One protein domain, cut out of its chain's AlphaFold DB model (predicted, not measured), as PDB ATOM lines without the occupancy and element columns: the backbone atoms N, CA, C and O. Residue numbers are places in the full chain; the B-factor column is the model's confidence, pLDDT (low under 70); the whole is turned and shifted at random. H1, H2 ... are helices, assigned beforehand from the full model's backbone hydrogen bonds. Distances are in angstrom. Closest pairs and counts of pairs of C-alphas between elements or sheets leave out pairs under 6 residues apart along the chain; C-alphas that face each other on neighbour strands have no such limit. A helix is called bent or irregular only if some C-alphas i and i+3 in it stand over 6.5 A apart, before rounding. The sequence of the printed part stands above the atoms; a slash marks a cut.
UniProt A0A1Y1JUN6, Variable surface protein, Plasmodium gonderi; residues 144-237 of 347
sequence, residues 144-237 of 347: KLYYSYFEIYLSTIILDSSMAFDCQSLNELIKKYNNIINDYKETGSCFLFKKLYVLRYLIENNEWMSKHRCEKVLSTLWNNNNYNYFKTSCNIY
ATOM      1  N   LYS A 144      16.082  16.330   8.957       96.06
ATOM      2  CA  LYS A 144      17.484  16.730   9.168       96.06
ATOM      3  C   LYS A 144      18.344  15.557   9.625       96.06
ATOM      4  O   LYS A 144      19.509  15.455   9.223       96.06
ATOM      5  N   LEU A 145      17.784  14.658  10.433       97.00
ATOM      6  CA  LEU A 145      18.454  13.428  10.836       97.00
ATOM      7  C   LEU A 145      18.623  12.464   9.652       97.00
ATOM      8  O   LEU A 145      19.723  11.957   9.445       97.00
ATOM      9  N   TYR A 146      17.585  12.280   8.827       96.00
ATOM     10  CA  TYR A 146      17.667  11.516   7.574       96.00
ATOM     11  C   TYR A 146      18.736  12.061   6.636       96.00
ATOM     12  O   TYR A 146      19.557  11.295   6.139       96.00
ATOM     13  N   TYR A 147      18.761  13.379   6.440       93.88
ATOM     14  CA  TYR A 147      19.776  14.034   5.625       93.88
ATOM     15  C   TYR A 147      21.186  13.801   6.180       93.88
ATOM     16  O   TYR A 147      22.074  13.401   5.437       93.88
ATOM     17  N   SER A 148      21.377  13.952   7.496       93.25
ATOM     18  CA  SER A 148      22.674  13.699   8.141       93.25
ATOM     19  C   SER A 148      23.143  12.254   7.929       93.25
ATOM     20  O   SER A 148      24.305  12.026   7.608       93.25
ATOM     21  N   TYR A 149      22.247  11.271   8.071       91.81
ATOM     22  CA  TYR A 149      22.581   9.868   7.818       91.81
ATOM     23  C   TYR A 149      22.912   9.614   6.341       91.81
ATOM     24  O   TYR A 149      23.879   8.916   6.046       91.81
ATOM     25  N   PHE A 150      22.157  10.211   5.413       88.62
ATOM     26  CA  PHE A 150      22.408  10.092   3.977       88.62
ATOM     27  C   PHE A 150      23.773  10.665   3.571       88.62
ATOM     28  O   PHE A 150      24.497  10.012   2.826       88.62
ATOM     29  N   GLU A 151      24.155  11.837   4.084       86.62
ATOM     30  CA  GLU A 151      25.470  12.445   3.821       86.62
ATOM     31  C   GLU A 151      26.616  11.556   4.317       86.62
ATOM     32  O   GLU A 151      27.587  11.314   3.599       86.62
ATOM     33  N   ILE A 152      26.471  10.999   5.524       85.00
ATOM     34  CA  ILE A 152      27.437  10.047   6.077       85.00
ATOM     35  C   ILE A 152      27.530   8.817   5.172       85.00
ATOM     36  O   ILE A 152      28.620   8.455   4.731       85.00
ATOM     37  N   TYR A 153      26.394   8.213   4.829       82.44
ATOM     38  CA  TYR A 153      26.336   7.061   3.938       82.44
ATOM     39  C   TYR A 153      26.985   7.348   2.572       82.44
ATOM     40  O   TYR A 153      27.819   6.568   2.109       82.44
ATOM     41  N   LEU A 154      26.697   8.493   1.948       79.50
ATOM     42  CA  LEU A 154      27.340   8.906   0.700       79.50
ATOM     43  C   LEU A 154      28.856   9.033   0.835       79.50
ATOM     44  O   LEU A 154      29.582   8.540  -0.030       79.50
ATOM     45  N   SER A 155      29.334   9.660   1.913       76.69
ATOM     46  CA  SER A 155      30.769   9.822   2.153       76.69
ATOM     47  C   SER A 155      31.486   8.467   2.201       76.69
ATOM     48  O   SER A 155      32.550   8.321   1.603       76.69
ATOM     49  N   THR A 156      30.855   7.440   2.782       72.00
ATOM     50  CA  THR A 156      31.421   6.079   2.850       72.00
ATOM     51  C   THR A 156      31.467   5.366   1.498       72.00
ATOM     52  O   THR A 156      32.367   4.567   1.260       72.00
ATOM     53  N   ILE A 157      30.537   5.669   0.585       71.31
ATOM     54  CA  ILE A 157      30.514   5.100  -0.775       71.31
ATOM     55  C   ILE A 157      31.518   5.788  -1.705       71.31
ATOM     56  O   ILE A 157      31.967   5.189  -2.687       71.31
ATOM     57  N   ILE A 158      31.782   7.075  -1.481       67.75
ATOM     58  CA  ILE A 158      32.637   7.894  -2.348       67.75
ATOM     59  C   ILE A 158      34.113   7.760  -1.948       67.75
ATOM     60  O   ILE A 158      34.968   7.714  -2.828       67.75
ATOM     61  N   LEU A 159      34.424   7.671  -0.651       62.66
ATOM     62  CA  LEU A 159      35.795   7.721  -0.120       62.66
ATOM     63  C   LEU A 159      36.516   6.363  -0.086       62.66
ATOM     64  O   LEU A 159      37.297   6.111   0.827       62.66
ATOM     65  N   ASP A 160      36.262   5.504  -1.075       53.88
ATOM     66  CA  ASP A 160      36.745   4.120  -1.179       53.88
ATOM     67  C   ASP A 160      38.103   3.869  -0.467       53.88
ATOM     68  O   ASP A 160      39.172   4.319  -0.885       53.88
ATOM     69  N   SER A 161      38.033   3.158   0.663       53.31
ATOM     70  CA  SER A 161      39.098   2.476   1.429       53.31
ATOM     71  C   SER A 161      40.356   3.214   1.947       53.31
ATOM     72  O   SER A 161      41.082   2.593   2.724       53.31
ATOM     73  N   SER A 162      40.651   4.479   1.613       50.97
ATOM     74  CA  SER A 162      41.962   5.088   1.969       50.97
ATOM     75  C   SER A 162      41.943   6.229   2.991       50.97
ATOM     76  O   SER A 162      42.957   6.471   3.649       50.97
ATOM     77  N   MET A 163      40.808   6.905   3.186       53.38
ATOM     78  CA  MET A 163      40.633   7.850   4.291       53.38
ATOM     79  C   MET A 163      39.937   7.149   5.452       53.38
ATOM     80  O   MET A 163      38.858   6.580   5.291       53.38
ATOM     81  N   ALA A 164      40.558   7.189   6.632       58.25
ATOM     82  CA  ALA A 164      39.922   6.739   7.859       58.25
ATOM     83  C   ALA A 164      38.622   7.531   8.046       58.25
ATOM     84  O   ALA A 164      38.652   8.744   8.250       58.25
ATOM     85  N   PHE A 165      37.486   6.848   7.923       69.19
ATOM     86  CA  PHE A 165      36.187   7.416   8.244       69.19
ATOM     87  C   PHE A 165      36.225   7.948   9.677       69.19
ATOM     88  O   PHE A 165      36.500   7.200  10.618       69.19
ATOM     89  N   ASP A 166      35.974   9.243   9.835       71.94
ATOM     90  CA  ASP A 166      35.935   9.868  11.145       71.94
ATOM     91  C   ASP A 166      34.600   9.544  11.828       71.94
ATOM     92  O   ASP A 166      33.525   9.981  11.404       71.94
ATOM     93  N   CYS A 167      34.669   8.783  12.923       82.00
ATOM     94  CA  CYS A 167      33.504   8.452  13.739       82.00
ATOM     95  C   CYS A 167      32.845   9.692  14.371       82.00
ATOM     96  O   CYS A 167      31.755   9.564  14.933       82.00
ATOM     97  N   GLN A 168      33.456  10.879  14.288       85.69
ATOM     98  CA  GLN A 168      32.871  12.136  14.745       85.69
ATOM     99  C   GLN A 168      31.515  12.424  14.087       85.69
ATOM    100  O   GLN A 168      30.552  12.716  14.797       85.69
ATOM    101  N   SER A 169      31.392  12.265  12.766       85.94
ATOM    102  CA  SER A 169      30.125  12.505  12.056       85.94
ATOM    103  C   SER A 169      29.025  11.551  12.527       85.94
ATOM    104  O   SER A 169      27.880  11.951  12.746       85.94
ATOM    105  N   LEU A 170      29.379  10.282  12.757       87.12
ATOM    106  CA  LEU A 170      28.459   9.297  13.319       87.12
ATOM    107  C   LEU A 170      28.074   9.643  14.765       87.12
ATOM    108  O   LEU A 170      26.908   9.542  15.134       87.12
ATOM    109  N   ASN A 171      29.029  10.080  15.583       89.06
ATOM    110  CA  ASN A 171      28.775  10.499  16.960       89.06
ATOM    111  C   ASN A 171      27.789  11.673  17.009       89.06
ATOM    112  O   ASN A 171      26.871  11.686  17.825       89.06
ATOM    113  N   GLU A 172      27.924  12.640  16.104       91.69
ATOM    114  CA  GLU A 172      26.978  13.748  15.971       91.69
ATOM    115  C   GLU A 172      25.588  13.285  15.523       91.69
ATOM    116  O   GLU A 172      24.588  13.750  16.078       91.69
ATOM    117  N   LEU A 173      25.502  12.340  14.581       93.00
ATOM    118  CA  LEU A 173      24.234  11.722  14.181       93.00
ATOM    119  C   LEU A 173      23.543  11.046  15.374       93.00
ATOM    120  O   LEU A 173      22.360  11.290  15.619       93.00
ATOM    121  N   ILE A 174      24.279  10.234  16.136       92.25
ATOM    122  CA  ILE A 174      23.750   9.521  17.304       92.25
ATOM    123  C   ILE A 174      23.311  10.502  18.392       92.25
ATOM    124  O   ILE A 174      22.236  10.340  18.965       92.25
ATOM    125  N   LYS A 175      24.081  11.566  18.644       93.56
ATOM    126  CA  LYS A 175      23.672  12.630  19.572       93.56
ATOM    127  C   LYS A 175      22.360  13.280  19.139       93.56
ATOM    128  O   LYS A 175      21.463  13.419  19.967       93.56
ATOM    129  N   LYS A 176      22.211  13.632  17.856       95.25
ATOM    130  CA  LYS A 176      20.954  14.187  17.320       95.25
ATOM    131  C   LYS A 176      19.792  13.209  17.500       95.25
ATOM    132  O   LYS A 176      18.746  13.613  17.996       95.25
ATOM    133  N   TYR A 177      19.990  11.932  17.166       94.44
ATOM    134  CA  TYR A 177      18.992  10.880  17.381       94.44
ATOM    135  C   TYR A 177      18.561  10.811  18.853       94.44
ATOM    136  O   TYR A 177      17.376  10.922  19.162       94.44
ATOM    137  N   ASN A 178      19.522  10.691  19.771       92.25
ATOM    138  CA  ASN A 178      19.264  10.555  21.202       92.25
ATOM    139  C   ASN A 178      18.554  11.789  21.781       92.25
ATOM    140  O   ASN A 178      17.687  11.649  22.644       92.25
ATOM    141  N   ASN A 179      18.894  12.988  21.302       93.12
ATOM    142  CA  ASN A 179      18.228  14.224  21.707       93.12
ATOM    143  C   ASN A 179      16.762  14.232  21.269       93.12
ATOM    144  O   ASN A 179      15.896  14.455  22.105       93.12
ATOM    145  N   ILE A 180      16.469  13.878  20.011       92.94
ATOM    146  CA  ILE A 180      15.086  13.768  19.515       92.94
ATOM    147  C   ILE A 180      14.298  12.754  20.353       92.94
ATOM    148  O   ILE A 180      13.164  13.018  20.749       92.94
ATOM    149  N   ILE A 181      14.898  11.600  20.675       89.50
ATOM    150  CA  ILE A 181      14.249  10.618  21.548       89.50
ATOM    151  C   ILE A 181      13.912  11.237  22.908       89.50
ATOM    152  O   ILE A 181      12.782  11.110  23.374       89.50
ATOM    153  N   ASN A 182      14.867  11.920  23.536       88.31
ATOM    154  CA  ASN A 182      14.670  12.522  24.850       88.31
ATOM    155  C   ASN A 182      13.636  13.652  24.850       88.31
ATOM    156  O   ASN A 182      12.837  13.708  25.785       88.31
ATOM    157  N   ASP A 183      13.612  14.487  23.814       89.38
ATOM    158  CA  ASP A 183      12.690  15.617  23.684       89.38
ATOM    159  C   ASP A 183      11.230  15.160  23.546       89.38
ATOM    160  O   ASP A 183      10.310  15.836  24.014       89.38
ATOM    161  N   TYR A 184      10.996  13.994  22.929       87.12
ATOM    162  CA  TYR A 184       9.642  13.516  22.636       87.12
ATOM    163  C   TYR A 184       9.204  12.274  23.416       87.12
ATOM    164  O   TYR A 184       8.061  11.836  23.251       87.12
ATOM    165  N   LYS A 185      10.054  11.696  24.279       79.81
ATOM    166  CA  LYS A 185       9.727  10.442  24.992       79.81
ATOM    167  C   LYS A 185       8.492  10.549  25.885       79.81
ATOM    168  O   LYS A 185       7.751   9.580  26.018       79.81
ATOM    169  N   GLU A 186       8.252  11.728  26.449       75.31
ATOM    170  CA  GLU A 186       7.118  11.997  27.343       75.31
ATOM    171  C   GLU A 186       5.893  12.522  26.582       75.31
ATOM    172  O   GLU A 186       4.765  12.366  27.039       75.31
ATOM    173  N   THR A 187       6.093  13.103  25.393       71.25
ATOM    174  CA  THR A 187       5.027  13.743  24.600       71.25
ATOM    175  C   THR A 187       4.389  12.816  23.554       71.25
ATOM    176  O   THR A 187       3.438  13.213  22.880       71.25
ATOM    177  N   GLY A 188       4.854  11.565  23.443       62.75
ATOM    178  CA  GLY A 188       4.049  10.450  22.924       62.75
ATOM    179  C   GLY A 188       3.819  10.400  21.409       62.75
ATOM    180  O   GLY A 188       2.800   9.873  20.965       62.75
ATOM    181  N   SER A 189       4.738  10.912  20.584       80.25
ATOM    182  CA  SER A 189       4.623  10.789  19.119       80.25
ATOM    183  C   SER A 189       4.983   9.378  18.633       80.25
ATOM    184  O   SER A 189       6.098   9.104  18.191       80.25
ATOM    185  N   CYS A 190       4.020   8.455  18.694       83.00
ATOM    186  CA  CYS A 190       4.208   7.085  18.207       83.00
ATOM    187  C   CYS A 190       4.613   7.026  16.724       83.00
ATOM    188  O   CYS A 190       5.388   6.156  16.326       83.00
ATOM    189  N   PHE A 191       4.121   7.966  15.910       86.81
ATOM    190  CA  PHE A 191       4.436   8.040  14.485       86.81
ATOM    191  C   PHE A 191       5.897   8.433  14.237       86.81
ATOM    192  O   PHE A 191       6.574   7.755  13.466       86.81
ATOM    193  N   LEU A 192       6.416   9.450  14.938       90.00
ATOM    194  CA  LEU A 192       7.831   9.823  14.865       90.00
ATOM    195  C   LEU A 192       8.729   8.668  15.315       90.00
ATOM    196  O   LEU A 192       9.681   8.317  14.617       90.00
ATOM    197  N   PHE A 193       8.410   8.041  16.450       87.12
ATOM    198  CA  PHE A 193       9.228   6.950  16.979       87.12
ATOM    199  C   PHE A 193       9.306   5.768  16.025       87.12
ATOM    200  O   PHE A 193      10.397   5.253  15.798       87.12
ATOM    201  N   LYS A 194       8.196   5.392  15.381       85.00
ATOM    202  CA  LYS A 194       8.189   4.344  14.350       85.00
ATOM    203  C   LYS A 194       9.214   4.623  13.242       85.00
ATOM    204  O   LYS A 194       9.936   3.716  12.833       85.00
ATOM    205  N   LYS A 195       9.323   5.874  12.786       89.31
ATOM    206  CA  LYS A 195      10.303   6.285  11.765       89.31
ATOM    207  C   LYS A 195      11.741   6.303  12.289       89.31
ATOM    208  O   LYS A 195      12.657   5.912  11.565       89.31
ATOM    209  N   LEU A 196      11.943   6.727  13.536       90.31
ATOM    210  CA  LEU A 196      13.251   6.717  14.197       90.31
ATOM    211  C   LEU A 196      13.759   5.289  14.428       90.31
ATOM    212  O   LEU A 196      14.945   5.034  14.247       90.31
ATOM    213  N   TYR A 197      12.891   4.340  14.775       85.75
ATOM    214  CA  TYR A 197      13.280   2.938  14.938       85.75
ATOM    215  C   TYR A 197      13.774   2.314  13.636       85.75
ATOM    216  O   TYR A 197      14.804   1.644  13.633       85.75
ATOM    217  N   VAL A 198      13.105   2.597  12.516       85.62
ATOM    218  CA  VAL A 198      13.585   2.165  11.196       85.62
ATOM    219  C   VAL A 198      14.969   2.740  10.903       85.62
ATOM    220  O   VAL A 198      15.859   2.007  10.488       85.62
ATOM    221  N   LEU A 199      15.184   4.032  11.166       89.38
ATOM    222  CA  LEU A 199      16.498   4.643  10.966       89.38
ATOM    223  C   LEU A 199      17.569   4.020  11.865       89.38
ATOM    224  O   LEU A 199      18.676   3.766  11.406       89.38
ATOM    225  N   ARG A 200      17.243   3.740  13.129       88.38
ATOM    226  CA  ARG A 200      18.136   3.027  14.045       88.38
ATOM    227  C   ARG A 200      18.520   1.662  13.485       88.38
ATOM    228  O   ARG A 200      19.704   1.357  13.441       88.38
ATOM    229  N   TYR A 201      17.546   0.892  13.007       85.00
ATOM    230  CA  TYR A 201      17.808  -0.397  12.372       85.00
ATOM    231  C   TYR A 201      18.759  -0.249  11.175       85.00
ATOM    232  O   TYR A 201      19.701  -1.030  11.048       85.00
ATOM    233  N   LEU A 202      18.559   0.772  10.333       85.25
ATOM    234  CA  LEU A 202      19.460   1.070   9.216       85.25
ATOM    235  C   LEU A 202      20.877   1.408   9.692       85.25
ATOM    236  O   LEU A 202      21.828   0.949   9.076       85.25
ATOM    237  N   ILE A 203      21.027   2.174  10.774       85.44
ATOM    238  CA  ILE A 203      22.332   2.514  11.359       85.44
ATOM    239  C   ILE A 203      23.013   1.261  11.927       85.44
ATOM    240  O   ILE A 203      24.182   1.026  11.652       85.44
ATOM    241  N   GLU A 204      22.303   0.444  12.703       82.12
ATOM    242  CA  GLU A 204      22.871  -0.728  13.386       82.12
ATOM    243  C   GLU A 204      23.272  -1.852  12.421       82.12
ATOM    244  O   GLU A 204      24.249  -2.552  12.675       82.12
ATOM    245  N   ASN A 205      22.541  -2.021  11.313       78.31
ATOM    246  CA  ASN A 205      22.708  -3.161  10.405       78.31
ATOM    247  C   ASN A 205      23.436  -2.816   9.097       78.31
ATOM    248  O   ASN A 205      23.475  -3.643   8.188       78.31
ATOM    249  N   ASN A 206      24.001  -1.612   8.960       75.69
ATOM    250  CA  ASN A 206      24.707  -1.256   7.733       75.69
ATOM    251  C   ASN A 206      26.133  -1.820   7.687       75.69
ATOM    252  O   ASN A 206      26.914  -1.639   8.618       75.69
ATOM    253  N   GLU A 207      26.527  -2.414   6.560       70.69
ATOM    254  CA  GLU A 207      27.856  -3.012   6.386       70.69
ATOM    255  C   GLU A 207      29.015  -2.008   6.486       70.69
ATOM    256  O   GLU A 207      30.121  -2.385   6.865       70.69
ATOM    257  N   TRP A 208      28.818  -0.727   6.150       70.94
ATOM    258  CA  TRP A 208      29.902   0.259   6.292       70.94
ATOM    259  C   TRP A 208      30.226   0.550   7.764       70.94
ATOM    260  O   TRP A 208      31.363   0.890   8.091       70.94
ATOM    261  N   MET A 209      29.274   0.339   8.673       66.88
ATOM    262  CA  MET A 209      29.468   0.580  10.104       66.88
ATOM    263  C   MET A 209      30.440  -0.425  10.728       66.88
ATOM    264  O   MET A 209      31.252  -0.048  11.573       66.88
ATOM    265  N   SER A 210      30.424  -1.682  10.269       62.25
ATOM    266  CA  SER A 210      31.372  -2.710  10.717       62.25
ATOM    267  C   SER A 210      32.777  -2.511  10.133       62.25
ATOM    268  O   SER A 210      33.768  -2.846  10.780       62.25
ATOM    269  N   LYS A 211      32.898  -1.891   8.951       67.19
ATOM    270  CA  LYS A 211      34.190  -1.641   8.282       67.19
ATOM    271  C   LYS A 211      35.022  -0.535   8.941       67.19
ATOM    272  O   LYS A 211      36.249  -0.589   8.889       67.19
ATOM    273  N   HIS A 212      34.384   0.445   9.583       67.88
ATOM    274  CA  HIS A 212      35.056   1.653  10.087       67.88
ATOM    275  C   HIS A 212      35.339   1.672  11.601       67.88
ATOM    276  O   HIS A 212      35.807   2.680  12.120       67.88
ATOM    277  N   ARG A 213      35.121   0.556  12.317       71.00
ATOM    278  CA  ARG A 213      35.482   0.379  13.745       71.00
ATOM    279  C   ARG A 213      34.891   1.433  14.702       71.00
ATOM    280  O   ARG A 213      35.463   1.710  15.756       71.00
ATOM    281  N   CYS A 214      33.716   1.986  14.396       78.81
ATOM    282  CA  CYS A 214      33.026   2.958  15.257       78.81
ATOM    283  C   CYS A 214      32.169   2.310  16.369       78.81
ATOM    284  O   CYS A 214      31.200   2.905  16.841       78.81
ATOM    285  N   GLU A 215      32.516   1.101  16.821       77.00
ATOM    286  CA  GLU A 215      31.726   0.298  17.772       77.00
ATOM    287  C   GLU A 215      31.428   1.038  19.084       77.00
ATOM    288  O   GLU A 215      30.305   1.008  19.586       77.00
ATOM    289  N   LYS A 216      32.417   1.773  19.614       79.38
ATOM    290  CA  LYS A 216      32.255   2.583  20.834       79.38
ATOM    291  C   LYS A 216      31.252   3.721  20.671       79.38
ATOM    292  O   LYS A 216      30.652   4.140  21.649       79.38
ATOM    293  N   VAL A 217      31.114   4.261  19.464       82.69
ATOM    294  CA  VAL A 217      30.140   5.315  19.175       82.69
ATOM    295  C   VAL A 217      28.755   4.688  19.041       82.69
ATOM    296  O   VAL A 217      27.805   5.180  19.644       82.69
ATOM    297  N   LEU A 218      28.651   3.549  18.353       82.06
ATOM    298  CA  LEU A 218      27.394   2.816  18.203       82.06
ATOM    299  C   LEU A 218      26.801   2.372  19.548       82.06
ATOM    300  O   LEU A 218      25.592   2.449  19.728       82.06
ATOM    301  N   SER A 219      27.631   1.993  20.523       80.56
ATOM    302  CA  SER A 219      27.149   1.617  21.861       80.56
ATOM    303  C   SER A 219      26.479   2.764  22.632       80.56
ATOM    304  O   SER A 219      25.764   2.508  23.603       80.56
ATOM    305  N   THR A 220      26.675   4.018  22.202       84.25
ATOM    306  CA  THR A 220      25.993   5.198  22.762       84.25
ATOM    307  C   THR A 220      24.638   5.481  22.116       84.25
ATOM    308  O   THR A 220      23.900   6.342  22.603       84.25
ATOM    309  N   LEU A 221      24.286   4.771  21.038       82.94
ATOM    310  CA  LEU A 221      22.947   4.825  20.469       82.94
ATOM    311  C   LEU A 221      21.957   4.356  21.532       82.94
ATOM    312  O   LEU A 221      22.129   3.301  22.140       82.94
ATOM    313  N   TRP A 222      20.969   5.201  21.816       69.50
ATOM    314  CA  TRP A 222      20.096   5.041  22.969       69.50
ATOM    315  C   TRP A 222      19.490   3.628  23.045       69.50
ATOM    316  O   TRP A 222      18.870   3.138  22.098       69.50
ATOM    317  N   ASN A 223      19.727   2.964  24.183       64.62
ATOM    318  CA  ASN A 223      19.601   1.516  24.337       64.62
ATOM    319  C   ASN A 223      18.241   1.086  24.930       64.62
ATOM    320  O   ASN A 223      17.613   1.815  25.698       64.62
ATOM    321  N   ASN A 224      17.815  -0.135  24.589       53.38
ATOM    322  CA  ASN A 224      16.470  -0.733  24.702       53.38
ATOM    323  C   ASN A 224      15.732  -0.729  26.066       53.38
ATOM    324  O   ASN A 224      14.642  -1.285  26.147       53.38
ATOM    325  N   ASN A 225      16.207  -0.094  27.136       50.31
ATOM    326  CA  ASN A 225      15.505  -0.166  28.431       50.31
ATOM    327  C   ASN A 225      14.160   0.590  28.454       50.31
ATOM    328  O   ASN A 225      13.268   0.240  29.220       50.31
ATOM    329  N   ASN A 226      13.963   1.551  27.552       52.47
ATOM    330  CA  ASN A 226      12.683   2.242  27.345       52.47
ATOM    331  C   ASN A 226      11.882   1.683  26.153       52.47
ATOM    332  O   ASN A 226      10.779   2.150  25.874       52.47
ATOM    333  N   TYR A 227      12.398   0.652  25.474       54.41
ATOM    334  CA  TYR A 227      11.673  -0.082  24.433       54.41
ATOM    335  C   TYR A 227      10.350  -0.635  24.968       54.41
ATOM    336  O   TYR A 227       9.322  -0.530  24.313       54.41
ATOM    337  N   ASN A 228      10.352  -1.144  26.204       55.28
ATOM    338  CA  ASN A 228       9.146  -1.665  26.844       55.28
ATOM    339  C   ASN A 228       8.089  -0.579  27.090       55.28
ATOM    340  O   ASN A 228       6.907  -0.849  26.917       55.28
ATOM    341  N   TYR A 229       8.485   0.655  27.419       57.16
ATOM    342  CA  TYR A 229       7.540   1.763  27.579       57.16
ATOM    343  C   TYR A 229       6.834   2.096  26.257       57.16
ATOM    344  O   TYR A 229       5.608   2.202  26.214       57.16
ATOM    345  N   PHE A 230       7.584   2.179  25.157       60.12
ATOM    346  CA  PHE A 230       7.021   2.470  23.836       60.12
ATOM    347  C   PHE A 230       6.249   1.295  23.250       60.12
ATOM    348  O   PHE A 230       5.186   1.493  22.664       60.12
ATOM    349  N   LYS A 231       6.722   0.067  23.467       57.94
ATOM    350  CA  LYS A 231       6.031  -1.153  23.055       57.94
ATOM    351  C   LYS A 231       4.627  -1.233  23.637       57.94
ATOM    352  O   LYS A 231       3.686  -1.531  22.902       57.94
ATOM    353  N   THR A 232       4.497  -0.891  24.916       57.91
ATOM    354  CA  THR A 232       3.220  -0.887  25.630       57.91
ATOM    355  C   THR A 232       2.375   0.351  25.304       57.91
ATOM    356  O   THR A 232       1.168   0.218  25.132       57.91
ATOM    357  N   SER A 233       2.983   1.534  25.144       57.88
ATOM    358  CA  SER A 233       2.246   2.801  24.947       57.88
ATOM    359  C   SER A 233       1.814   3.067  23.500       57.88
ATOM    360  O   SER A 233       0.777   3.679  23.268       57.88
ATOM    361  N   CYS A 234       2.584   2.601  22.514       65.56
ATOM    362  CA  CYS A 234       2.314   2.801  21.085       65.56
ATOM    363  C   CYS A 234       1.789   1.539  20.382       65.56
ATOM    364  O   CYS A 234       1.657   1.531  19.160       65.56
ATOM    365  N   ASN A 235       1.498   0.476  21.143       59.31
ATOM    366  CA  ASN A 235       1.030  -0.817  20.640       59.31
ATOM    367  C   ASN A 235       1.934  -1.376  19.518       59.31
ATOM    368  O   ASN A 235       1.480  -1.821  18.463       59.31
ATOM    369  N   ILE A 236       3.252  -1.338  19.748       57.88
ATOM    370  CA  ILE A 236       4.313  -1.668  18.773       57.88
ATOM    371  C   ILE A 236       4.436  -3.198  18.557       57.88
ATOM    372  O   ILE A 236       5.416  -3.704  18.025       57.88
ATOM    373  N   TYR A 237       3.408  -3.986  18.895       47.44
ATOM    374  CA  TYR A 237       3.352  -5.431  18.614       47.44
ATOM    375  C   TYR A 237       3.497  -5.771  17.115       47.44
ATOM    376  O   TYR A 237       3.817  -6.903  16.758       47.44
TER     377      TYR A 237
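AT A GLANCE: This is residues 144 to 237 of the 347 residues of the protein "Variable surface protein" of Plasmodium gonderi (UniProt A0A1Y1JUN6). Three longer helices, H1, H2 and H3, run roughly side by side in a loosely joined bundle, with H2 running opposite to the other two. The rest of the printed part folds back along them, through the short helices H4 and H5 to H6 near the far end of the bundle. The printed part has 94 residues with six named helices, in the order H1 to H6 along the chain, and no named strand; its class is all helix. It is only just compact, close to loose, with a radius of gyration of the C-alphas of 14.3 A, and only just a rod, spanning 46 by 23 by 21 A.

HOW THE PARTS SIT: The longest helix is H2, residues 167 to 184. With residues 169 to 177 alone it touches H1, residues 144 to 158; the closest C-alphas are those of Ser 148 and Leu 173, 6.5 A apart. The two form a helical hairpin, at a shallow tilt of 19 degrees, opposite ways. H3, residues 190 to 204, is close to H2 but not clearly touching, with the C-alphas of Ile 181 and Phe 193 closest at 7.7 A; they too run opposite ways at a shallow tilt of 19 degrees. H1 and H3 run the same way at 17 degrees, a shallow tilt. H5, residues 215 to 218, touches residues 167 to 174 of H2 alone; the closest C-alphas are those of Asn 171 and Val 217, 5.8 A apart. H4, residues 207 to 211, is close to H1 but not clearly touching, with the C-alphas of Thr 156 and Trp 208 closest at 6.9 A. H6, residues 224 to 233, is close to H3 but not clearly touching, with the C-alphas of Cys 190 and Phe 230 closest at 7.8 A; it is apart from H2. In H1, H2 and H3 every O i to N i+4 pair is within hydrogen-bond range; H6 has 4 of 6, H4 has 0 of 1 but 2 of 2 O i to N i+3 pairs, and H5 is too short for an O i to N i+4 pair.

IN THESE COORDINATES: H2 measures 26.0 A from first to last C-alpha, from C-alpha 167 at (33.504, 8.452, 13.739) to C-alpha 184 at (9.642, 13.516, 22.636). H1 measures 21.0 A and begins at C-alpha 144, (17.484, 16.730, 9.168). H3 measures 20.8 A. H4 and H5 measure 6.8 A and 5.0 A. H6 measures 14.7 A, ends at C-alpha 233, (2.246, 2.801, 24.947), and is only just irregular: C-alphas 225 and 228 are 6.7 A apart.

THE WHOLE: The two C-alphas farthest apart are those of Ser 162 and Ser 233, at 45.9 A. The printed part has no cut and no long link; the link from H1 to H2 is short, and the other four are tight. The mean pLDDT of the printed part is 77.0, and confidence is under 70 at residues 158 to 165, 188, 209 to 212 and 222 to 237.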